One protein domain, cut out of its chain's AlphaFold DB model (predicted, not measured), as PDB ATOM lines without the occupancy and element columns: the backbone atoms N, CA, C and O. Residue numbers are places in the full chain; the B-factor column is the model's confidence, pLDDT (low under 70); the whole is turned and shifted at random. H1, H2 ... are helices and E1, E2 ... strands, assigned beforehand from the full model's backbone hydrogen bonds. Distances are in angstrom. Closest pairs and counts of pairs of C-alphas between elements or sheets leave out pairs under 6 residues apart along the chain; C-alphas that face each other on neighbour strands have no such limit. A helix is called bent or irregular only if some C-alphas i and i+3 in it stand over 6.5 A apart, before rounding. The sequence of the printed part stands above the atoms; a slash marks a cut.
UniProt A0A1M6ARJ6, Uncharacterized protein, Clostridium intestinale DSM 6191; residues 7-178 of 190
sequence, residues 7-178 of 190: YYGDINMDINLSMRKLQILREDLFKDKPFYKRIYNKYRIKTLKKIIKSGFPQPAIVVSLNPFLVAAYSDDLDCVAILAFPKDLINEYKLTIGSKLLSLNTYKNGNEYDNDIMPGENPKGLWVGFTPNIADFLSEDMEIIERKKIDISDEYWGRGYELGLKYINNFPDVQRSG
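Overview. This is residues 7 to 178 of the 190 residues of an uncharacterized protein of Clostridium intestinale DSM 6191 (UniProt A0A1M6ARJ6). A five-stranded sheet, strongly curled like part of a barrel, folds back on itself until E3 and E2 face E4 and E5, with E1 as the hinge; helix H5 runs across the outside of E1, E2 and E3, and H4 crosses near E4. The longest helix, H2, meets this body only with its residues 51 to 54 and runs away from it toward one end of the longest axis, while H1 lies off the sheet. The printed part has 172 residues, with five named helices and five named strands in the order H1 H2 E1 E2 E3 H3 E4 E5 H4 H5. The class is mixed, helices and strands, and the sheet's order is E3 E2 E1 E4 E5, antiparallel throughout. The whole is compact, with a radius of gyration of the C-alphas of 15.8 A and spans of 48 by 38 by 33 A.

Arrangement. The strongly twisted sheet is made of E3, residues 79 to 84, E2, residues 68 to 74, E1, residues 56 to 65, E4, residues 100 to 108, and E5, residues 129 to 131. It is a folded sheet, one sheet bent back on itself into two leaves that face each other, with 22 pairs of C-alphas within 11 A between the leaves. E1, E2 and E3 form a meander, each strand the antiparallel neighbour of the one before. E1 and E2 are a hairpin at 151 degrees, with N 71 and O 61 within hydrogen-bond range at 2.8 A. E2 and E3 are a hairpin at 154 degrees, with N 83 and O 70 at 2.8 A. E1 and E4 stand at 123 degrees, with N 56 and O 105 at 2.8 A. E4 pairs with E1 over its residues 100 to 105 and with E5 over its residues 106 to 108. E4 and E5 are a hairpin at 126 degrees, with N 131 and O 106 at 2.7 A. H5, residues 154 to 170, is on the sheet at a height of 7.2 A, over E3, E2 and E1, and runs across the strands, at 65 degrees to E3 on the local plane. Its closest C-alphas to E2 are those of Gly 160 and Tyr 73, 5.1 A apart. H4, residues 142 to 150, is on the sheet at a height of 8.0 A and only just over E4, with 3 of its C-alphas falling on that strand; the closest C-alphas, of Leu 102 and Lys 149, are 6.4 A apart. H2, residues 35 to 54, only grazes the sheet, and its closest C-alphas to E4 are those of Ile 52 and Leu 104, 6.6 A apart. H3, residues 88 to 92, is only just on the sheet, with 5 pairs of C-alphas within 10 A, and only grazes it. H1, residues 19 to 25, is not on the sheet and is apart from H2. In H1, H2, H3, H4 and H5 every O i to N i+4 pair is within hydrogen-bond range.

Along the chain. E1 is 25.4 A long, E4 24.5 A, E2 19.9 A, E3 16.5 A and E5 7.2 A. H2 measures 29.1 A, H5 24.4 A, H4 12.4 A, H1 10.0 A and H3 6.4 A. H1 begins at C-alpha 19 (75.357, 149.796, 134.113), E1 at C-alpha 56 (70.130, 140.972, 115.862), and H5 ends at C-alpha 170 (49.312, 156.918, 110.150).

Size, cuts and confidence. The two C-alphas farthest apart are those of Phe 35 and Glu 121, at 48.6 A. The printed part has no cut. The link from E4 to E5 is long, with 20 residues. Residues 83 to 84 of E3 also pair, parallel, with residues 176 to 177. The mean pLDDT of the printed part is 92.0, and residues 8 to 10 and residue 36 are under 70.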
ATOM      1  N   TYR A   7      63.281 134.531 120.634       73.50
ATOM      2  CA  TYR A   7      64.484 134.028 120.002       73.50
ATOM      3  C   TYR A   7      65.624 135.040 120.139       73.50
ATOM      4  O   TYR A   7      65.452 136.251 119.965       73.50
ATOM      5  N   TYR A   8      66.789 134.502 120.484       68.19
ATOM      6  CA  TYR A   8      68.074 135.186 120.520       68.19
ATOM      7  C   TYR A   8      68.892 134.585 119.382       68.19
ATOM      8  O   TYR A   8      68.863 133.365 119.226       68.19
ATOM      9  N   GLY A   9      69.584 135.406 118.599       61.25
ATOM     10  CA  GLY A   9      70.399 134.889 117.507       61.25
ATOM     11  C   GLY A   9      71.625 134.136 118.009       61.25
ATOM     12  O   GLY A   9      72.079 134.362 119.132       61.25
ATOM     13  N   ASP A  10      72.231 133.336 117.131       62.28
ATOM     14  CA  ASP A  10      73.595 132.799 117.309       62.28
ATOM     15  C   ASP A  10      74.683 133.877 117.102       62.28
ATOM     16  O   ASP A  10      75.869 133.594 116.939       62.28
ATOM     17  N   ILE A  11      74.276 135.147 117.109       73.44
ATOM     18  CA  ILE A  11      75.148 136.307 117.020       73.44
ATOM     19  C   ILE A  11      75.798 136.509 118.385       73.44
ATOM     20  O   ILE A  11      75.119 136.528 119.409       73.44
ATOM     21  N   ASN A  12      77.114 136.701 118.396       78.75
ATOM     22  CA  ASN A  12      77.831 137.184 119.565       78.75
ATOM     23  C   ASN A  12      78.295 138.615 119.296       78.75
ATOM     24  O   ASN A  12      79.342 138.847 118.692       78.75
ATOM     25  N   MET A  13      77.476 139.572 119.713       81.88
ATOM     26  CA  MET A  13      77.866 140.969 119.779       81.88
ATOM     27  C   MET A  13      78.885 141.112 120.907       81.88
ATOM     28  O   MET A  13      78.550 140.925 122.079       81.88
ATOM     29  N   ASP A  14      80.124 141.449 120.555       89.06
ATOM     30  CA  ASP A  14      81.213 141.681 121.510       89.06
ATOM     31  C   ASP A  14      81.068 143.041 122.215       89.06
ATOM     32  O   ASP A  14      81.985 143.847 122.261       89.06
ATOM     33  N   ILE A  15      79.871 143.332 122.721       93.12
ATOM     34  CA  ILE A  15      79.564 144.553 123.463       93.12
ATOM     35  C   ILE A  15      78.978 144.202 124.830       93.12
ATOM     36  O   ILE A  15      78.333 143.166 125.045       93.12
ATOM     37  N   ASN A  16      79.184 145.094 125.784       95.00
ATOM     38  CA  ASN A  16      78.807 144.942 127.173       95.00
ATOM     39  C   ASN A  16      77.773 145.989 127.568       95.00
ATOM     40  O   ASN A  16      77.818 147.148 127.164       95.00
ATOM     41  N   LEU A  17      76.845 145.572 128.426       96.25
ATOM     42  CA  LEU A  17      75.885 146.469 129.053       96.25
ATOM     43  C   LEU A  17      76.608 147.489 129.950       96.25
ATOM     44  O   LEU A  17      77.235 147.102 130.941       96.25
ATOM     45  N   SER A  18      76.422 148.777 129.670       97.00
ATOM     46  CA  SER A  18      76.774 149.877 130.564       97.00
ATOM     47  C   SER A  18      75.766 149.956 131.705       97.00
ATOM     48  O   SER A  18      74.599 150.305 131.513       97.00
ATOM     49  N   MET A  19      76.211 149.658 132.928       95.19
ATOM     50  CA  MET A  19      75.357 149.796 134.113       95.19
ATOM     51  C   MET A  19      74.971 151.258 134.371       95.19
ATOM     52  O   MET A  19      73.856 151.511 134.819       95.19
ATOM     53  N   ARG A  20      75.861 152.203 134.038       94.69
ATOM     54  CA  ARG A  20      75.619 153.646 134.156       94.69
ATOM     55  C   ARG A  20      74.499 154.091 133.219       94.69
ATOM     56  O   ARG A  20      73.519 154.662 133.685       94.69
ATOM     57  N   LYS A  21      74.600 153.775 131.922       95.56
ATOM     58  CA  LYS A  21      73.549 154.128 130.952       95.56
ATOM     59  C   LYS A  21      72.229 153.416 131.254       95.56
ATOM     60  O   LYS A  21      71.166 154.025 131.183       95.56
ATOM     61  N   LEU A  22      72.285 152.155 131.697       95.06
ATOM     62  CA  LEU A  22      71.081 151.454 132.140       95.06
ATOM     63  C   LEU A  22      70.406 152.155 133.320       95.06
ATOM     64  O   LEU A  22      69.183 152.207 133.359       95.06
ATOM     65  N   GLN A  23      71.167 152.674 134.282       92.12
ATOM     66  CA  GLN A  23      70.597 153.385 135.424       92.12
ATOM     67  C   GLN A  23      69.874 154.670 135.007       92.12
ATOM     68  O   GLN A  23      68.835 154.965 135.588       92.12
ATOM     69  N   ILE A  24      70.367 155.374 133.983       91.06
ATOM     70  CA  ILE A  24      69.697 156.553 133.408       91.06
ATOM     71  C   ILE A  24      68.328 156.160 132.834       91.06
ATOM     72  O   ILE A  24      67.325 156.803 133.122       91.06
ATOM     73  N   LEU A  25      68.269 155.070 132.067       91.38
ATOM     74  CA  LEU A  25      67.037 154.637 131.397       91.38
ATOM     75  C   LEU A  25      66.074 153.849 132.289       91.38
ATOM     76  O   LEU A  25      64.893 153.755 131.982       91.38
ATOM     77  N   ARG A  26      66.580 153.199 133.339       91.31
ATOM     78  CA  ARG A  26      65.852 152.236 134.179       91.31
ATOM     79  C   ARG A  26      66.219 152.397 135.645       91.31
ATOM     80  O   ARG A  26      66.571 151.429 136.324       91.31
ATOM     81  N   GLU A  27      66.124 153.621 136.149       90.62
ATOM     82  CA  GLU A  27      66.420 153.951 137.548       90.62
ATOM     83  C   GLU A  27      65.653 153.032 138.527       90.62
ATOM     84  O   GLU A  27      66.167 152.625 139.572       90.62
ATOM     85  N   ASP A  28      64.437 152.614 138.155       88.25
ATOM     86  CA  ASP A  28      63.588 151.691 138.915       88.25
ATOM     87  C   ASP A  28      64.237 150.324 139.207       88.25
ATOM     88  O   ASP A  28      63.868 149.671 140.191       88.25
ATOM     89  N   LEU A  29      65.207 149.896 138.391       87.69
ATOM     90  CA  LEU A  29      65.958 148.658 138.602       87.69
ATOM     91  C   LEU A  29      66.967 148.762 139.754       87.69
ATOM     92  O   LEU A  29      67.343 147.724 140.306       87.69
ATOM     93  N   PHE A  30      67.372 149.981 140.124       85.06
ATOM     94  CA  PHE A  30      68.454 150.260 141.077       85.06
ATOM     95  C   PHE A  30      67.976 150.846 142.405       85.06
ATOM     96  O   PHE A  30      68.709 150.764 143.385       85.06
ATOM     97  N   LYS A  31      66.761 151.410 142.459       81.38
ATOM     98  CA  LYS A  31      66.176 151.929 143.707       81.38
ATOM     99  C   LYS A  31      66.130 150.855 144.796       81.38
ATOM    100  O   LYS A  31      65.929 149.674 144.500       81.38
ATOM    101  N   ASP A  32      66.230 151.277 146.056       73.44
ATOM    102  CA  ASP A  32      66.043 150.383 147.195       73.44
ATOM    103  C   ASP A  32      64.644 149.762 147.153       73.44
ATOM    104  O   ASP A  32      63.608 150.434 147.099       73.44
ATOM    105  N   LYS A  33      64.612 148.431 147.117       72.81
ATOM    106  CA  LYS A  33      63.388 147.634 147.063       72.81
ATOM    107  C   LYS A  33      63.496 146.458 148.037       72.81
ATOM    108  O   LYS A  33      64.608 146.000 148.321       72.81
ATOM    109  N   PRO A  34      62.356 145.896 148.484       74.94
ATOM    110  CA  PRO A  34      62.331 144.636 149.222       74.94
ATOM    111  C   PRO A  34      63.144 143.534 148.526       74.94
ATOM    112  O   PRO A  34      63.217 143.488 147.294       74.94
ATOM    113  N   PHE A  35      63.716 142.613 149.306       73.31
ATOM    114  CA  PHE A  35      64.661 141.591 148.833       73.31
ATOM    115  C   PHE A  35      64.195 140.815 147.582       73.31
ATOM    116  O   PHE A  35      64.962 140.655 146.632       73.31
ATOM    117  N   TYR A  36      62.921 140.412 147.519       68.19
ATOM    118  CA  TYR A  36      62.367 139.688 146.367       68.19
ATOM    119  C   TYR A  36      62.396 140.509 145.062       68.19
ATOM    120  O   TYR A  36      62.679 139.966 143.992       68.19
ATOM    121  N   LYS A  37      62.188 141.835 145.130       76.56
ATOM    122  CA  LYS A  37      62.304 142.727 143.962       76.56
ATOM    123  C   LYS A  37      63.759 142.907 143.533       76.56
ATOM    124  O   LYS A  37      64.020 142.978 142.336       76.56
ATOM    125  N   ARG A  38      64.716 142.910 144.470       78.44
ATOM    126  CA  ARG A  38      66.158 142.953 144.150       78.44
ATOM    127  C   ARG A  38      66.598 141.716 143.369       78.44
ATOM    128  O   ARG A  38      67.287 141.845 142.358       78.44
ATOM    129  N   ILE A  39      66.163 140.529 143.795       81.75
ATOM    130  CA  ILE A  39      66.408 139.278 143.060       81.75
ATOM    131  C   ILE A  39      65.813 139.367 141.653       81.75
ATOM    132  O   ILE A  39      66.506 139.102 140.671       81.75
ATOM    133  N   TYR A  40      64.553 139.791 141.542       83.88
ATOM    134  CA  TYR A  40      63.883 139.939 140.252       83.88
ATOM    135  C   TYR A  40      64.615 140.919 139.315       83.88
ATOM    136  O   TYR A  40      64.864 140.590 138.154       83.88
ATOM    137  N   ASN A  41      65.054 142.075 139.820       87.50
ATOM    138  CA  ASN A  41      65.831 143.048 139.046       87.50
ATOM    139  C   ASN A  41      67.181 142.478 138.592       87.50
ATOM    140  O   ASN A  41      67.578 142.687 137.446       87.50
ATOM    141  N   LYS A  42      67.857 141.681 139.429       87.88
ATOM    142  CA  LYS A  42      69.093 140.981 139.040       87.88
ATOM    143  C   LYS A  42      68.858 140.023 137.867       87.88
ATOM    144  O   LYS A  42      69.677 139.986 136.947       87.88
ATOM    145  N   TYR A  43      67.741 139.292 137.854       88.31
ATOM    146  CA  TYR A  43      67.363 138.459 136.707       88.31
ATOM    147  C   TYR A  43      67.088 139.293 135.454       88.31
ATOM    148  O   TYR A  43      67.588 138.952 134.388       88.31
ATOM    149  N   ARG A  44      66.361 140.406 135.577       90.50
ATOM    150  CA  ARG A  44      66.084 141.325 134.459       90.50
ATOM    151  C   ARG A  44      67.360 141.894 133.839       90.50
ATOM    152  O   ARG A  44      67.511 141.850 132.623       90.50
ATOM    153  N   ILE A  45      68.304 142.347 134.663       92.69
ATOM    154  CA  ILE A  45      69.617 142.827 134.203       92.69
ATOM    155  C   ILE A  45      70.388 141.696 133.512       92.69
ATOM    156  O   ILE A  45      70.987 141.914 132.462       92.69
ATOM    157  N   LYS A  46      70.353 140.468 134.051       92.44
ATOM    158  CA  LYS A  46      70.971 139.299 133.403       92.44
ATOM    159  C   LYS A  46      70.344 139.013 132.033       92.44
ATOM    160  O   LYS A  46      71.079 138.742 131.088       92.44
ATOM    161  N   THR A  47      69.020 139.106 131.913       90.19
ATOM    162  CA  THR A  47      68.320 138.987 130.626       90.19
ATOM    163  C   THR A  47      68.768 140.074 129.657       90.19
ATOM    164  O   THR A  47      69.108 139.753 128.525       90.19
ATOM    165  N   LEU A  48      68.858 141.332 130.095       92.06
ATOM    166  CA  LEU A  48      69.313 142.423 129.232       92.06
ATOM    167  C   LEU A  48      70.758 142.228 128.756       92.06
ATOM    168  O   LEU A  48      71.043 142.433 127.583       92.06
ATOM    169  N   LYS A  49      71.658 141.750 129.625       94.12
ATOM    170  CA  LYS A  49      73.024 141.369 129.223       94.12
ATOM    171  C   LYS A  49      73.020 140.299 128.133       94.12
ATOM    172  O   LYS A  49      73.841 140.363 127.230       94.12
ATOM    173  N   LYS A  50      72.103 139.328 128.208       91.00
ATOM    174  CA  LYS A  50      71.938 138.322 127.152       91.00
ATOM    175  C   LYS A  50      71.439 138.968 125.856       91.00
ATOM    176  O   LYS A  50      72.042 138.725 124.820       91.00
ATOM    177  N   ILE A  51      70.398 139.803 125.923       90.25
ATOM    178  CA  ILE A  51      69.857 140.533 124.762       90.25
ATOM    179  C   ILE A  51      70.965 141.328 124.070       90.25
ATOM    180  O   ILE A  51      71.151 141.184 122.874       90.25
ATOM    181  N   ILE A  52      71.748 142.105 124.816       92.19
ATOM    182  CA  ILE A  52      72.812 142.939 124.242       92.19
ATOM    183  C   ILE A  52      73.874 142.109 123.514       92.19
ATOM    184  O   ILE A  52      74.385 142.537 122.488       92.19
ATOM    185  N   LYS A  53      74.165 140.903 124.007       91.56
ATOM    186  CA  LYS A  53      75.140 140.006 123.380       91.56
ATOM    187  C   LYS A  53      74.603 139.215 122.191       91.56
ATOM    188  O   LYS A  53      75.407 138.739 121.409       91.56
ATOM    189  N   SER A  54      73.289 139.029 122.072       88.12
ATOM    190  CA  SER A  54      72.703 138.072 121.109       88.12
ATOM    191  C   SER A  54      71.507 138.594 120.315       88.12
ATOM    192  O   SER A  54      70.877 137.850 119.564       88.12
ATOM    193  N   GLY A  55      71.164 139.869 120.478       91.62
ATOM    194  CA  GLY A  55      70.175 140.542 119.650       91.62
ATOM    195  C   GLY A  55      70.718 140.781 118.244       91.62
ATOM    196  O   GLY A  55      71.913 141.008 118.057       91.62
ATOM    197  N   PHE A  56      69.823 140.734 117.265       93.88
ATOM    198  CA  PHE A  56      70.130 140.972 115.862       93.88
ATOM    199  C   PHE A  56      70.378 142.465 115.617       93.88
ATOM    200  O   PHE A  56      69.460 143.253 115.859       93.88
ATOM    201  N   PRO A  57      71.579 142.861 115.154       95.69
ATOM    202  CA  PRO A  57      71.880 144.247 114.817       95.69
ATOM    203  C   PRO A  57      71.041 144.699 113.625       95.69
ATOM    204  O   PRO A  57      71.061 144.054 112.580       95.69
ATOM    205  N   GLN A  58      70.298 145.786 113.795       97.25
ATOM    206  CA  GLN A  58      69.382 146.336 112.797       97.25
ATOM    207  C   GLN A  58      69.398 147.872 112.840       97.25
ATOM    208  O   GLN A  58      69.749 148.449 113.878       97.25
ATOM    209  N   PRO A  59      68.992 148.553 111.754       98.56
ATOM    210  CA  PRO A  59      68.807 149.997 111.757       98.56
ATOM    211  C   PRO A  59      67.860 150.478 112.861       98.56
ATOM    212  O   PRO A  59      66.769 149.939 113.051       98.56
ATOM    213  N   ALA A  60      68.235 151.560 113.533       98.75
ATOM    214  CA  ALA A  60      67.312 152.423 114.253       98.75
ATOM    215  C   ALA A  60      67.544 153.880 113.848       98.75
ATOM    216  O   ALA A  60      68.681 154.341 113.810       98.75
ATOM    217  N   ILE A  61      66.483 154.616 113.528       98.75
ATOM    218  CA  ILE A  61      66.597 155.977 112.996       98.75
ATOM    219  C   ILE A  61      65.739 156.930 113.819       98.75
ATOM    220  O   ILE A  61      64.583 156.641 114.121       98.75
ATOM    221  N   VAL A  62      66.296 158.085 114.178       98.75
ATOM    222  CA  VAL A  62      65.533 159.163 114.820       98.75
ATOM    223  C   VAL A  62      64.547 159.760 113.813       98.75
ATOM    224  O   VAL A  62      64.962 160.306 112.792       98.75
ATOM    225  N   VAL A  63      63.248 159.689 114.105       98.50
ATOM    226  CA  VAL A  63      62.178 160.168 113.204       98.50
ATOM    227  C   VAL A  63      61.450 161.402 113.729       98.50
ATOM    228  O   VAL A  63      60.873 162.148 112.946       98.50
ATOM    229  N   SER A  64      61.513 161.668 115.036       98.19
ATOM    230  CA  SER A  64      61.003 162.903 115.637       98.19
ATOM    231  C   SER A  64      61.812 163.278 116.876       98.19
ATOM    232  O   SER A  64      62.327 162.407 117.575       98.19
ATOM    233  N   LEU A  65      61.922 164.579 117.151       98.00
ATOM    234  CA  LEU A  65      62.519 165.123 118.380       98.00
ATOM    235  C   LEU A  65      61.455 165.650 119.360       98.00
ATOM    236  O   LEU A  65      61.755 165.922 120.524       98.00
ATOM    237  N   ASN A  66      60.205 165.796 118.910       95.38
ATOM    238  CA  ASN A  66      59.090 166.227 119.747       95.38
ATOM    239  C   ASN A  66      57.767 165.555 119.317       95.38
ATOM    240  O   ASN A  66      57.118 166.061 118.402       95.38
ATOM    241  N   PRO A  67      57.351 164.453 119.975       95.88
ATOM    242  CA  PRO A  67      58.088 163.708 121.009       95.88
ATOM    243  C   PRO A  67      59.380 163.064 120.468       95.88
ATOM    244  O   PRO A  67      59.552 162.948 119.260       95.88
ATOM    245  N   PHE A  68      60.312 162.665 121.345       97.75
ATOM    246  CA  PHE A  68      61.542 161.998 120.901       97.75
ATOM    247  C   PHE A  68      61.244 160.548 120.510       97.75
ATOM    248  O   PHE A  68      60.989 159.712 121.382       97.75
ATOM    249  N   LEU A  69      61.264 160.276 119.203       98.38
ATOM    250  CA  LEU A  69      60.883 159.000 118.610       98.38
ATOM    251  C   LEU A  69      62.010 158.414 117.760       98.38
ATOM    252  O   LEU A  69      62.609 159.097 116.924       98.38
ATOM    253  N   VAL A  70      62.229 157.114 117.931       98.69
ATOM    254  CA  VAL A  70      63.180 156.311 117.160       98.69
ATOM    255  C   VAL A  70      62.432 155.158 116.501       98.69
ATOM    256  O   VAL A  70      61.772 154.380 117.187       98.69
ATOM    257  N   ALA A  71      62.543 155.028 115.184       98.50
ATOM    258  CA  ALA A  71      62.034 153.885 114.437       98.50
ATOM    259  C   ALA A  71      63.091 152.777 114.424       98.50
ATOM    260  O   ALA A  71      64.150 152.953 113.825       98.50
ATOM    261  N   ALA A  72      62.826 151.653 115.089       98.44
ATOM    262  CA  ALA A  72      63.681 150.469 115.041       98.44
ATOM    263  C   ALA A  72      63.179 149.519 113.952       98.44
ATOM    264  O   ALA A  72      62.050 149.036 114.041       98.44
ATOM    265  N   TYR A  73      64.001 149.265 112.937       98.25
ATOM    266  CA  TYR A  73      63.655 148.435 111.786       98.25
ATOM    267  C   TYR A  73      63.849 146.944 112.076       98.25
ATOM    268  O   TYR A  73      64.690 146.548 112.886       98.25
ATOM    269  N   SER A  74      63.061 146.121 111.394       96.44
ATOM    270  CA  SER A  74      63.175 144.670 111.333       96.44
ATOM    271  C   SER A  74      63.120 144.238 109.871       96.44
ATOM    272  O   SER A  74      62.076 144.375 109.235       96.44
ATOM    273  N   ASP A  75      64.217 143.682 109.358       94.31
ATOM    274  CA  ASP A  75      64.297 143.148 107.993       94.31
ATOM    275  C   ASP A  75      63.450 141.882 107.798       94.31
ATOM    276  O   ASP A  75      62.961 141.622 106.704       94.31
ATOM    277  N   ASP A  76      63.257 141.084 108.851       91.75
ATOM    278  CA  ASP A  76      62.436 139.872 108.783       91.75
ATOM    279  C   ASP A  76      60.947 140.193 108.617       91.75
ATOM    280  O   ASP A  76      60.222 139.489 107.921       91.75
ATOM    281  N   LEU A  77      60.499 141.292 109.222       93.25
ATOM    282  CA  LEU A  77      59.102 141.726 109.172       93.25
ATOM    283  C   LEU A  77      58.851 142.819 108.124       93.25
ATOM    284  O   LEU A  77      57.700 143.206 107.922       93.25
ATOM    285  N   ASP A  78      59.919 143.345 107.516       95.06
ATOM    286  CA  ASP A  78      59.933 144.581 106.726       95.06
ATOM    287  C   ASP A  78      59.107 145.700 107.387       95.06
ATOM    288  O   ASP A  78      58.215 146.292 106.786       95.06
ATOM    289  N   CYS A  79      59.338 145.949 108.675       95.69
ATOM    290  CA  CYS A  79      58.544 146.904 109.445       95.69
ATOM    291  C   CYS A  79      59.381 147.640 110.489       95.69
ATOM    292  O   CYS A  79      60.557 147.342 110.705       95.69
ATOM    293  N   VAL A  80      58.758 148.613 111.150       97.56
ATOM    294  CA  VAL A  80      59.365 149.365 112.247       97.56
ATOM    295  C   VAL A  80      58.531 149.248 113.514       97.56
ATOM    296  O   VAL A  80      57.307 149.174 113.458       97.56
ATOM    297  N   ALA A  81      59.204 149.297 114.658       97.06
ATOM    298  CA  ALA A  81      58.596 149.606 115.942       97.06
ATOM    299  C   ALA A  81      59.014 151.027 116.332       97.06
ATOM    300  O   ALA A  81      60.211 151.332 116.391       97.06
ATOM    301  N   ILE A  82      58.041 151.899 116.600       97.81
ATOM    302  CA  ILE A  82      58.304 153.268 117.050       97.81
ATOM    303  C   ILE A  82      58.530 153.270 118.559       97.81
ATOM    304  O   ILE A  82      57.680 152.828 119.331       97.81
ATOM    305  N   LEU A  83      59.689 153.764 118.983       97.94
ATOM    306  CA  LEU A  83      60.116 153.827 120.376       97.94
ATOM    307  C   LEU A  83      60.133 155.271 120.864       97.94
ATOM    308  O   LEU A  83      60.825 156.108 120.284       97.94
ATOM    309  N   ALA A  84      59.432 155.543 121.962       97.19
ATOM    310  CA  ALA A  84      59.498 156.826 122.650       97.19
ATOM    311  C   ALA A  84      60.538 156.820 123.772       97.19
ATOM    312  O   ALA A  84      60.565 155.918 124.612       97.19
ATOM    313  N   PHE A  85      61.362 157.864 123.808       96.44
ATOM    314  CA  PHE A  85      62.461 158.013 124.759       96.44
ATOM    315  C   PHE A  85      62.394 159.345 125.528       96.44
ATOM    316  O   PHE A  85      61.778 160.306 125.057       96.44
ATOM    317  N   PRO A  86      63.069 159.449 126.690       95.12
ATOM    318  CA  PRO A  86      63.274 160.726 127.370       95.12
ATOM    319  C   PRO A  86      64.046 161.723 126.492       95.12
ATOM    320  O   PRO A  86      65.064 161.374 125.895       95.12
ATOM    321  N   LYS A  87      63.595 162.985 126.454       95.38
ATOM    322  CA  LYS A  87      64.196 164.048 125.624       95.38
ATOM    323  C   LYS A  87      65.649 164.374 125.988       95.38
ATOM    324  O   LYS A  87      66.378 164.863 125.130       95.38
ATOM    325  N   ASP A  88      66.082 164.076 127.212       94.31
ATOM    326  CA  ASP A  88      67.446 164.353 127.684       94.31
ATOM    327  C   ASP A  88      68.517 163.655 126.827       94.31
ATOM    328  O   ASP A  88      69.599 164.203 126.603       94.31
ATOM    329  N   LEU A  89      68.177 162.499 126.244       96.00
ATOM    330  CA  LEU A  89      69.060 161.754 125.346       96.00
ATOM    331  C   LEU A  89      69.359 162.507 124.040       96.00
ATOM    332  O   LEU A  89      70.403 162.273 123.438       96.00
ATOM    333  N   ILE A  90      68.485 163.421 123.599       97.44
ATOM    334  CA  ILE A  90      68.714 164.203 122.374       97.44
ATOM    335  C   ILE A  90      70.005 165.007 122.513       97.44
ATOM    336  O   ILE A  90      70.871 164.948 121.645       97.44
ATOM    337  N   ASN A  91      70.150 165.732 123.622       95.62
ATOM    338  CA  ASN A  91      71.314 166.581 123.852       95.62
ATOM    339  C   ASN A  91      72.545 165.756 124.233       95.62
ATOM    340  O   ASN A  91      73.636 166.047 123.745       95.62
ATOM    341  N   GLU A  92      72.374 164.711 125.055       94.50
ATOM    342  CA  GLU A  92      73.475 163.830 125.474       94.50
ATOM    343  C   GLU A  92      74.177 163.188 124.269       94.50
ATOM    344  O   GLU A  92      75.406 163.178 124.202       94.50
ATOM    345  N   TYR A  93      73.403 162.721 123.285       95.94
ATOM    346  CA  TYR A  93      73.917 162.038 122.094       95.94
ATOM    347  C   TYR A  93      73.957 162.934 120.845       95.94
ATOM    348  O   TYR A  93      74.258 162.447 119.758       95.94
ATOM    349  N   LYS A  94      73.681 164.242 120.986       97.50
ATOM    350  CA  LYS A  94      73.641 165.235 119.891       97.50
ATOM    351  C   LYS A  94      72.788 164.774 118.702       97.50
ATOM    352  O   LYS A  94      73.195 164.872 117.544       97.50
ATOM    353  N   LEU A  95      71.615 164.227 119.002       98.31
ATOM    354  CA  LEU A  95      70.744 163.600 118.017       98.31
ATOM    355  C   LEU A  95      70.000 164.636 117.180       98.31
ATOM    356  O   LEU A  95      69.537 165.665 117.668       98.31
ATOM    357  N   THR A  96      69.827 164.296 115.911       98.50
ATOM    358  CA  THR A  96      69.023 165.025 114.930       98.50
ATOM    359  C   THR A  96      68.072 164.049 114.244       98.50
ATOM    360  O   THR A  96      68.276 162.836 114.310       98.50
ATOM    361  N   ILE A  97      67.026 164.545 113.581       98.50
ATOM    362  CA  ILE A  97      66.203 163.687 112.718       98.50
ATOM    363  C   ILE A  97      67.114 163.057 111.654       98.50
ATOM    364  O   ILE A  97      67.921 163.750 111.042       98.50
ATOM    365  N   GLY A  98      67.004 161.742 111.467       98.31
ATOM    366  CA  GLY A  98      67.869 160.961 110.584       98.31
ATOM    367  C   GLY A  98      69.136 160.406 111.246       98.31
ATOM    368  O   GLY A  98      69.841 159.622 110.614       98.31
ATOM    369  N   SER A  99      69.433 160.743 112.509       98.62
ATOM    370  CA  SER A  99      70.559 160.133 113.230       98.62
ATOM    371  C   SER A  99      70.433 158.602 113.252       98.62
ATOM    372  O   SER A  99      69.394 158.064 113.649       98.62
ATOM    373  N   LYS A 100      71.509 157.920 112.830       98.69
ATOM    374  CA  LYS A 100      71.625 156.455 112.761       98.69
ATOM    375  C   LYS A 100      72.054 155.879 114.119       98.69
ATOM    376  O   LYS A 100      73.133 156.181 114.634       98.69
ATOM    377  N   LEU A 101      71.213 155.020 114.674       98.69
ATOM    378  CA  LEU A 101      71.396 154.269 115.915       98.69
ATOM    379  C   LEU A 101      71.353 152.768 115.604       98.69
ATOM    380  O   LEU A 101      70.804 152.353 114.584       98.69
ATOM    381  N   LEU A 102      71.917 151.938 116.475       98.38
ATOM    382  CA  LEU A 102      71.915 150.488 116.316       98.38
ATOM    383  C   LEU A 102      70.859 149.853 117.224       98.38
ATOM    384  O   LEU A 102      70.951 149.938 118.451       98.38
ATOM    385  N   SER A 103      69.873 149.178 116.637       97.88
ATOM    386  CA  SER A 103      68.937 148.332 117.379       97.88
ATOM    387  C   SER A 103      69.477 146.913 117.516       97.88
ATOM    388  O   SER A 103      70.070 146.373 116.589       97.88
ATOM    389  N   LEU A 104      69.227 146.290 118.664       96.38
ATOM    390  CA  LEU A 104      69.443 144.871 118.924       96.38
ATOM    391  C   LEU A 104      68.080 144.210 119.105       96.38
ATOM    392  O   LEU A 104      67.481 144.265 120.186       96.38
ATOM    393  N   ASN A 105      67.579 143.613 118.028       95.38
ATOM    394  CA  ASN A 105      66.252 143.014 117.992       95.38
ATOM    395  C   ASN A 105      66.290 141.583 118.534       95.38
ATOM    396  O   ASN A 105      67.131 140.772 118.147       95.38
ATOM    397  N   THR A 106      65.342 141.241 119.400       93.56
ATOM    398  CA  THR A 106      64.958 139.844 119.656       93.56
ATOM    399  C   THR A 106      63.567 139.598 119.108       93.56
ATOM    400  O   THR A 106      62.757 140.518 119.072       93.56
ATOM    401  N   TYR A 107      63.272 138.378 118.681       92.19
ATOM    402  CA  TYR A 107      62.053 138.102 117.921       92.19
ATOM    403  C   TYR A 107      61.082 137.214 118.675       92.19
ATOM    404  O   TYR A 107      61.493 136.352 119.447       92.19
ATOM    405  N   LYS A 108      59.791 137.428 118.450       89.94
ATOM    406  CA  LYS A 108      58.689 136.660 119.025       89.94
ATOM    407  C   LYS A 108      58.086 135.774 117.942       89.94
ATOM    408  O   LYS A 108      57.689 136.267 116.888       89.94
ATOM    409  N   ASN A 109      57.963 134.485 118.243       86.44
ATOM    410  CA  ASN A 109      57.176 133.560 117.430       86.44
ATOM    411  C   ASN A 109      55.713 133.522 117.906       86.44
ATOM    412  O   ASN A 109      55.425 133.788 119.081       86.44
ATOM    413  N   GLY A 110      54.793 133.174 117.014       84.50
ATOM    414  CA  GLY A 110      53.369 133.052 117.295       84.50
ATOM    415  C   GLY A 110      52.530 133.032 116.023       84.50
ATOM    416  O   GLY A 110      53.061 132.936 114.924       84.50
ATOM    417  N   ASN A 111      51.213 133.146 116.198       83.50
ATOM    418  CA  ASN A 111      50.249 133.119 115.093       83.50
ATOM    419  C   ASN A 111      49.672 134.505 114.766       83.50
ATOM    420  O   ASN A 111      48.970 134.655 113.773       83.50
ATOM    421  N   GLU A 112      49.932 135.503 115.614       87.50
ATOM    422  CA  GLU A 112      49.340 136.838 115.522       87.50
ATOM    423  C   GLU A 112      50.408 137.907 115.717       87.50
ATOM    424  O   GLU A 112      51.205 137.828 116.666       87.50
ATOM    425  N   TYR A 113      50.391 138.903 114.827       89.75
ATOM    426  CA  TYR A 113      51.263 140.064 114.915       89.75
ATOM    427  C   TYR A 113      51.023 140.849 116.210       89.75
ATOM    428  O   TYR A 113      49.899 140.920 116.707       89.75
ATOM    429  N   ASP A 114      52.076 141.450 116.774       90.19
ATOM    430  CA  ASP A 114      51.872 142.485 117.793       90.19
ATOM    431  C   ASP A 114      51.033 143.631 117.192       90.19
ATOM    432  O   ASP A 114      51.188 143.970 116.022       90.19
ATOM    433  N   ASN A 115      50.156 144.245 117.992       88.25
ATOM    434  CA  ASN A 115      49.160 145.217 117.510       88.25
ATOM    435  C   ASN A 115      49.744 146.443 116.790       88.25
ATOM    436  O   ASN A 115      49.031 147.106 116.045       88.25
ATOM    437  N   ASP A 116      51.004 146.783 117.059       89.50
ATOM    438  CA  ASP A 116      51.704 147.897 116.423       89.50
ATOM    439  C   ASP A 116      52.492 147.491 115.174       89.50
ATOM    440  O   ASP A 116      53.081 148.357 114.537       89.50
ATOM    441  N   ILE A 117      52.542 146.207 114.824       89.38
ATOM    442  CA  ILE A 117      53.318 145.719 113.688       89.38
ATOM    443  C   ILE A 117      52.481 145.839 112.421       89.38
ATOM    444  O   ILE A 117      51.450 145.189 112.265       89.38
ATOM    445  N   MET A 118      52.980 146.650 111.491       88.69
ATOM    446  CA  MET A 118      52.470 146.765 110.131       88.69
ATOM    447  C   MET A 118      53.536 146.205 109.183       88.69
ATOM    448  O   MET A 118      54.464 146.944 108.841       88.69
ATOM    449  N   PRO A 119      53.466 144.909 108.817       86.94
ATOM    450  CA  PRO A 119      54.419 144.309 107.894       86.94
ATOM    451  C   PRO A 119      54.466 145.079 106.578       86.94
ATOM    452  O   PRO A 119      53.437 145.560 106.091       86.94
ATOM    453  N   GLY A 120      55.667 145.212 106.028       83.56
ATOM    454  CA  GLY A 120      55.884 145.826 104.729       83.56
ATOM    455  C   GLY A 120      55.520 144.892 103.582       83.56
ATOM    456  O   GLY A 120      54.754 143.942 103.728       83.56
ATOM    457  N   GLU A 121      56.076 145.174 102.411       85.62
ATOM    458  CA  GLU A 121      55.744 144.448 101.181       85.62
ATOM    459  C   GLU A 121      56.436 143.081 101.110       85.62
ATOM    460  O   GLU A 121      55.961 142.196 100.404       85.62
ATOM    461  N   ASN A 122      57.525 142.890 101.865       79.56
ATOM    462  CA  ASN A 122      58.370 141.696 101.779       79.56
ATOM    463  C   ASN A 122      58.701 141.060 103.149       79.56
ATOM    464  O   ASN A 122      59.881 140.886 103.462       79.56
ATOM    465  N   PRO A 123      57.717 140.690 103.993       82.56
ATOM    466  CA  PRO A 123      58.010 139.970 105.227       82.56
ATOM    467  C   PRO A 123      58.520 138.552 104.918       82.56
ATOM    468  O   PRO A 123      57.948 137.829 104.102       82.56
ATOM    469  N   LYS A 124      59.572 138.117 105.616       82.81
ATOM    470  CA  LYS A 124      60.149 136.761 105.522       82.81
ATOM    471  C   LYS A 124      59.299 135.712 106.255       82.81
ATOM    472  O   LYS A 124      59.443 134.519 105.998       82.81
ATOM    473  N   GLY A 125      58.389 136.157 107.128       73.00
ATOM    474  CA  GLY A 125      57.306 135.347 107.697       73.00
ATOM    475  C   GLY A 125      57.702 134.419 108.848       73.00
ATOM    476  O   GLY A 125      56.940 133.508 109.167       73.00
ATOM    477  N   LEU A 126      58.870 134.613 109.471       80.81
ATOM    478  CA  LEU A 126      59.320 133.768 110.587       80.81
ATOM    479  C   LEU A 126      58.827 134.261 111.947       80.81
ATOM    480  O   LEU A 126      58.678 133.467 112.881       80.81
ATOM    481  N   TRP A 127      58.586 135.564 112.073       90.69
ATOM    482  CA  TRP A 127      58.242 136.196 113.340       90.69
ATOM    483  C   TRP A 127      56.927 136.957 113.247       90.69
ATOM    484  O   TRP A 127      56.461 137.329 112.176       90.69
ATOM    485  N   VAL A 128      56.337 137.217 114.410       90.94
ATOM    486  CA  VAL A 128      55.100 138.004 114.535       90.94
ATOM    487  C   VAL A 128      55.294 139.259 115.389       90.94
ATOM    488  O   VAL A 128      54.387 140.047 115.617       90.94
ATOM    489  N   GLY A 129      56.500 139.466 115.896       92.75
ATOM    490  CA  GLY A 129      56.840 140.626 116.699       92.75
ATOM    491  C   GLY A 129      58.318 140.619 117.034       92.75
ATOM    492  O   GLY A 129      59.013 139.616 116.851       92.75
ATOM    493  N   PHE A 130      58.808 141.736 117.545       94.50
ATOM    494  CA  PHE A 130      60.201 141.864 117.954       94.50
ATOM    495  C   PHE A 130      60.339 142.802 119.144       94.50
ATOM    496  O   PHE A 130      59.399 143.491 119.502       94.50
ATOM    497  N   THR A 131      61.473 142.796 119.830       94.62
ATOM    498  CA  THR A 131      61.775 143.670 120.968       94.62
ATOM    499  C   THR A 131      63.097 144.379 120.688       94.62
ATOM    500  O   THR A 131      64.160 143.795 120.923       94.62
ATOM    501  N   PRO A 132      63.057 145.616 120.170       96.19
ATOM    502  CA  PRO A 132      64.260 146.390 119.884       96.19
ATOM    503  C   PRO A 132      64.886 146.948 121.167       96.19
ATOM    504  O   PRO A 132      64.188 147.387 122.082       96.19
ATOM    505  N   ASN A 133      66.213 146.951 121.251       96.19
ATOM    506  CA  ASN A 133      66.965 147.622 122.314       96.19
ATOM    507  C   ASN A 133      68.097 148.427 121.674       96.19
ATOM    508  O   ASN A 133      68.905 147.858 120.948       96.19
ATOM    509  N   ILE A 134      68.168 149.730 121.943       97.88
ATOM    510  CA  ILE A 134      69.127 150.615 121.275       97.88
ATOM    511  C   ILE A 134      70.503 150.501 121.938       97.88
ATOM    512  O   ILE A 134      70.678 150.896 123.093       97.88
ATOM    513  N   ALA A 135      71.476 149.946 121.216       97.62
ATOM    514  CA  ALA A 135      72.818 149.661 121.719       97.62
ATOM    515  C   ALA A 135      73.556 150.937 122.146       97.62
ATOM    516  O   ALA A 135      74.202 150.945 123.194       97.62
ATOM    517  N   ASP A 136      73.396 152.022 121.387       98.00
ATOM    518  CA  ASP A 136      73.987 153.340 121.651       98.00
ATOM    519  C   ASP A 136      73.683 153.851 123.063       98.00
ATOM    520  O   ASP A 136      74.541 154.431 123.735       98.00
ATOM    521  N   PHE A 137      72.469 153.579 123.547       97.44
ATOM    522  CA  PHE A 137      72.012 154.000 124.867       97.44
ATOM    523  C   PHE A 137      72.264 152.947 125.951       97.44
ATOM    524  O   PHE A 137      71.890 153.151 127.102       97.44
ATOM    525  N   LEU A 138      72.876 151.805 125.618       96.81
ATOM    526  CA  LEU A 138      73.016 150.669 126.532       96.81
ATOM    527  C   LEU A 138      74.428 150.121 126.684       96.81
ATOM    528  O   LEU A 138      74.658 149.362 127.622       96.81
ATOM    529  N   SER A 139      75.373 150.493 125.831       97.00
ATOM    530  CA  SER A 139      76.765 150.041 125.903       97.00
ATOM    531  C   SER A 139      77.735 151.219 125.884       97.00
ATOM    532  O   SER A 139      77.388 152.298 125.412       97.00
ATOM    533  N   GLU A 140      78.937 151.028 126.425       96.25
ATOM    534  CA  GLU A 140      80.056 151.967 126.231       96.25
ATOM    535  C   GLU A 140      80.963 151.548 125.057       96.25
ATOM    536  O   GLU A 140      81.853 152.305 124.682       96.25
ATOM    537  N   ASP A 141      80.735 150.378 124.446       97.19
ATOM    538  CA  ASP A 141      81.574 149.816 123.379       97.19
ATOM    539  C   ASP A 141      81.243 150.452 122.012       97.19
ATOM    540  O   ASP A 141      80.873 149.785 121.041       97.19
ATOM    541  N   MET A 142      81.342 151.785 121.948       96.00
ATOM    542  CA  MET A 142      80.872 152.593 120.820       96.00
ATOM    543  C   MET A 142      81.613 152.284 119.519       96.00
ATOM    544  O   MET A 142      80.990 152.273 118.466       96.00
ATOM    545  N   GLU A 143      82.908 151.960 119.565       96.75
ATOM    546  CA  GLU A 143      83.660 151.590 118.356       96.75
ATOM    547  C   GLU A 143      83.085 150.345 117.666       96.75
ATOM    548  O   GLU A 143      83.035 150.277 116.438       96.75
ATOM    549  N   ILE A 144      82.631 149.362 118.445       96.38
ATOM    550  CA  ILE A 144      82.045 148.125 117.917       96.38
ATOM    551  C   ILE A 144      80.653 148.413 117.356       96.38
ATOM    552  O   ILE A 144      80.308 147.920 116.281       96.38
ATOM    553  N   ILE A 145      79.877 149.249 118.050       97.69
ATOM    554  CA  ILE A 145      78.568 149.714 117.579       97.69
ATOM    555  C   ILE A 145      78.703 150.441 116.237       97.69
ATOM    556  O   ILE A 145      77.983 150.105 115.300       97.69
ATOM    557  N   GLU A 146      79.640 151.380 116.108       97.56
ATOM    558  CA  GLU A 146      79.843 152.133 114.865       97.56
ATOM    559  C   GLU A 146      80.273 151.229 113.707       97.56
ATOM    560  O   GLU A 146      79.718 151.331 112.614       97.56
ATOM    561  N   ARG A 147      81.172 150.262 113.940       96.69
ATOM    562  CA  ARG A 147      81.510 149.252 112.917       96.69
ATOM    563  C   ARG A 147      80.278 148.475 112.463       96.69
ATOM    564  O   ARG A 147      80.078 148.294 111.269       96.69
ATOM    565  N   LYS A 148      79.410 148.077 113.396       96.06
ATOM    566  CA  LYS A 148      78.165 147.376 113.056       96.06
ATOM    567  C   LYS A 148      77.174 148.237 112.293       96.06
ATOM    568  O   LYS A 148      76.455 147.699 111.461       96.06
ATOM    569  N   LYS A 149      77.145 149.550 112.521       97.81
ATOM    570  CA  LYS A 149      76.343 150.458 111.693       97.81
ATOM    571  C   LYS A 149      76.882 150.565 110.267       97.81
ATOM    572  O   LYS A 149      76.081 150.629 109.341       97.81
ATOM    573  N   ILE A 150      78.208 150.572 110.099       97.12
ATOM    574  CA  ILE A 150      78.878 150.607 108.786       97.12
ATOM    575  C   ILE A 150      78.598 149.327 107.983       97.12
ATOM    576  O   ILE A 150      78.403 149.404 106.776       97.12
ATOM    577  N   ASP A 151      78.527 148.170 108.650       95.81
ATOM    578  CA  ASP A 151      78.205 146.882 108.011       95.81
ATOM    579  C   ASP A 151      76.769 146.834 107.432       95.81
ATOM    580  O   ASP A 151      76.457 145.965 106.617       95.81
ATOM    581  N   ILE A 152      75.877 147.740 107.851       96.56
ATOM    582  CA  ILE A 152      74.485 147.802 107.392       96.56
ATOM    583  C   ILE A 152      74.391 148.707 106.160       96.56
ATOM    584  O   ILE A 152      74.752 149.883 106.216       96.56
ATOM    585  N   SER A 153      73.845 148.177 105.059       97.25
ATOM    586  CA  SER A 153      73.694 148.924 103.807       97.25
ATOM    587  C   SER A 153      72.772 150.140 103.947       97.25
ATOM    588  O   SER A 153      71.810 150.143 104.721       97.25
ATOM    589  N   ASP A 154      73.029 151.179 103.146       96.94
ATOM    590  CA  ASP A 154      72.193 152.386 103.106       96.94
ATOM    591  C   ASP A 154      70.743 152.113 102.686       96.94
ATOM    592  O   ASP A 154      69.849 152.853 103.089       96.94
ATOM    593  N   GLU A 155      70.495 151.022 101.957       96.75
ATOM    594  CA  GLU A 155      69.146 150.552 101.631       96.75
ATOM    595  C   GLU A 155      68.327 150.270 102.897       96.75
ATOM    596  O   GLU A 155      67.227 150.802 103.048       96.75
ATOM    597  N   TYR A 156      68.876 149.515 103.855       97.25
ATOM    598  CA  TYR A 156      68.180 149.210 105.108       97.25
ATOM    599  C   TYR A 156      67.987 150.453 105.984       97.25
ATOM    600  O   TYR A 156      66.945 150.607 106.625       97.25
ATOM    601  N   TRP A 157      68.957 151.374 105.986       98.31
ATOM    602  CA  TRP A 157      68.812 152.663 106.670       98.31
ATOM    603  C   TRP A 157      67.683 153.506 106.067       98.31
ATOM    604  O   TRP A 157      66.841 154.024 106.803       98.31
ATOM    605  N   GLY A 158      67.653 153.621 104.737       97.88
ATOM    606  CA  GLY A 158      66.620 154.350 104.002       97.88
ATOM    607  C   GLY A 158      65.239 153.739 104.207       97.88
ATOM    608  O   GLY A 158      64.295 154.459 104.532       97.88
ATOM    609  N   ARG A 159      65.137 152.407 104.123       97.19
ATOM    610  CA  ARG A 159      63.887 151.669 104.338       97.19
ATOM    611  C   ARG A 159      63.336 151.866 105.747       97.19
ATOM    612  O   ARG A 159      62.156 152.172 105.907       97.19
ATOM    613  N   GLY A 160      64.186 151.756 106.770       97.38
ATOM    614  CA  GLY A 160      63.787 152.005 108.155       97.38
ATOM    615  C   GLY A 160      63.288 153.436 108.381       97.38
ATOM    616  O   GLY A 160      62.312 153.645 109.102       97.38
ATOM    617  N   TYR A 161      63.911 154.425 107.733       98.25
ATOM    618  CA  TYR A 161      63.479 155.820 107.820       98.25
ATOM    619  C   TYR A 161      62.140 156.061 107.112       98.25
ATOM    620  O   TYR A 161      61.236 156.650 107.705       98.25
ATOM    621  N   GLU A 162      61.977 155.556 105.887       97.50
ATOM    622  CA  GLU A 162      60.736 155.646 105.107       97.50
ATOM    623  C   GLU A 162      59.549 155.049 105.875       97.50
ATOM    624  O   GLU A 162      58.526 155.711 106.077       97.50
ATOM    625  N   LEU A 163      59.704 153.813 106.357       97.31
ATOM    626  CA  LEU A 163      58.675 153.128 107.136       97.31
ATOM    627  C   LEU A 163      58.402 153.848 108.456       97.31
ATOM    628  O   LEU A 163      57.246 153.957 108.855       97.31
ATOM    629  N   GLY A 164      59.439 154.388 109.101       97.44
ATOM    630  CA  GLY A 164      59.321 155.223 110.293       97.44
ATOM    631  C   GLY A 164      58.429 156.443 110.077       97.44
ATOM    632  O   GLY A 164      57.484 156.652 110.838       97.44
ATOM    633  N   LEU A 165      58.685 157.215 109.018       97.12
ATOM    634  CA  LEU A 165      57.878 158.385 108.660       97.12
ATOM    635  C   LEU A 165      56.441 157.999 108.294       97.12
ATOM    636  O   LEU A 165      55.491 158.632 108.755       97.12
ATOM    637  N   LYS A 166      56.263 156.937 107.500       96.19
ATOM    638  CA  LYS A 166      54.934 156.419 107.144       96.19
ATOM    639  C   LYS A 166      54.146 156.004 108.387       96.19
ATOM    640  O   LYS A 166      52.959 156.308 108.485       96.19
ATOM    641  N   TYR A 167      54.802 155.341 109.336       96.25
ATOM    642  CA  TYR A 167      54.174 154.870 110.563       96.25
ATOM    643  C   TYR A 167      53.658 156.024 111.419       96.25
ATOM    644  O   TYR A 167      52.475 156.050 111.743       96.25
ATOM    645  N   ILE A 168      54.514 156.997 111.757       95.62
ATOM    646  CA  ILE A 168      54.127 158.102 112.652       95.62
ATOM    647  C   ILE A 168      53.044 159.003 112.043       95.62
ATOM    648  O   ILE A 168      52.275 159.609 112.781       95.62
ATOM    649  N   ASN A 169      52.948 159.067 110.711       94.75
ATOM    650  CA  ASN A 169      51.874 159.793 110.031       94.75
ATOM    651  C   ASN A 169      50.525 159.062 110.123       94.75
ATOM    652  O   ASN A 169      49.488 159.711 110.242       94.75
ATOM    653  N   ASN A 170      50.530 157.728 110.075       93.00
ATOM    654  CA  ASN A 170      49.312 156.918 110.150       93.00
ATOM    655  C   ASN A 170      48.859 156.657 111.596       93.00
ATOM    656  O   ASN A 170      47.664 156.520 111.849       93.00
ATOM    657  N   PHE A 171      49.807 156.578 112.533       92.19
ATOM    658  CA  PHE A 171      49.581 156.192 113.927       92.19
ATOM    659  C   PHE A 171      50.359 157.105 114.897       92.19
ATOM    660  O   PHE A 171      51.257 156.636 115.600       92.19
ATOM    661  N   PRO A 172      50.043 158.412 114.957       88.56
ATOM    662  CA  PRO A 172      50.840 159.397 115.702       88.56
ATOM    663  C   PRO A 172      50.926 159.144 117.217       88.56
ATOM    664  O   PRO A 172      51.876 159.602 117.848       88.56
ATOM    665  N   ASP A 173      49.971 158.398 117.784       89.44
ATOM    666  CA  ASP A 173      49.878 158.103 119.221       89.44
ATOM    667  C   ASP A 173      50.253 156.651 119.581       89.44
ATOM    668  O   ASP A 173      50.067 156.217 120.725       89.44
ATOM    669  N   VAL A 174      50.759 155.872 118.617       92.31
ATOM    670  CA  VAL A 174      51.136 154.469 118.825       92.31
ATOM    671  C   VAL A 174      52.653 154.335 118.887       92.31
ATOM    672  O   VAL A 174      53.352 154.295 117.878       92.31
ATOM    673  N   GLN A 175      53.165 154.195 120.106       94.19
ATOM    674  CA  GLN A 175      54.584 153.980 120.366       94.19
ATOM    675  C   GLN A 175      54.789 152.970 121.489       94.19
ATOM    676  O   GLN A 175      54.020 152.882 122.452       94.19
ATOM    677  N   ARG A 176      55.893 152.235 121.405       94.75
ATOM    678  CA  ARG A 176      56.411 151.446 122.518       94.75
ATOM    679  C   ARG A 176      57.280 152.316 123.417       94.75
ATOM    680  O   ARG A 176      57.800 153.354 123.009       94.75
ATOM    681  N   SER A 177      57.496 151.851 124.642       94.88
ATOM    682  CA  SER A 177      58.534 152.435 125.486       94.88
ATOM    683  C   SER A 177      59.913 152.127 124.896       94.88
ATOM    684  O   SER A 177      60.214 150.975 124.590       94.88
ATOM    685  N   GLY A 178      60.765 153.140 124.762       94.38
ATOM    686  CA  GLY A 178      62.183 152.970 124.445       94.38
ATOM    687  C   GLY A 178      63.001 152.425 125.620       94.38
ATOM    688  O   GLY A 178      64.160 152.044 125.455       94.38
TER     689      GLY A 178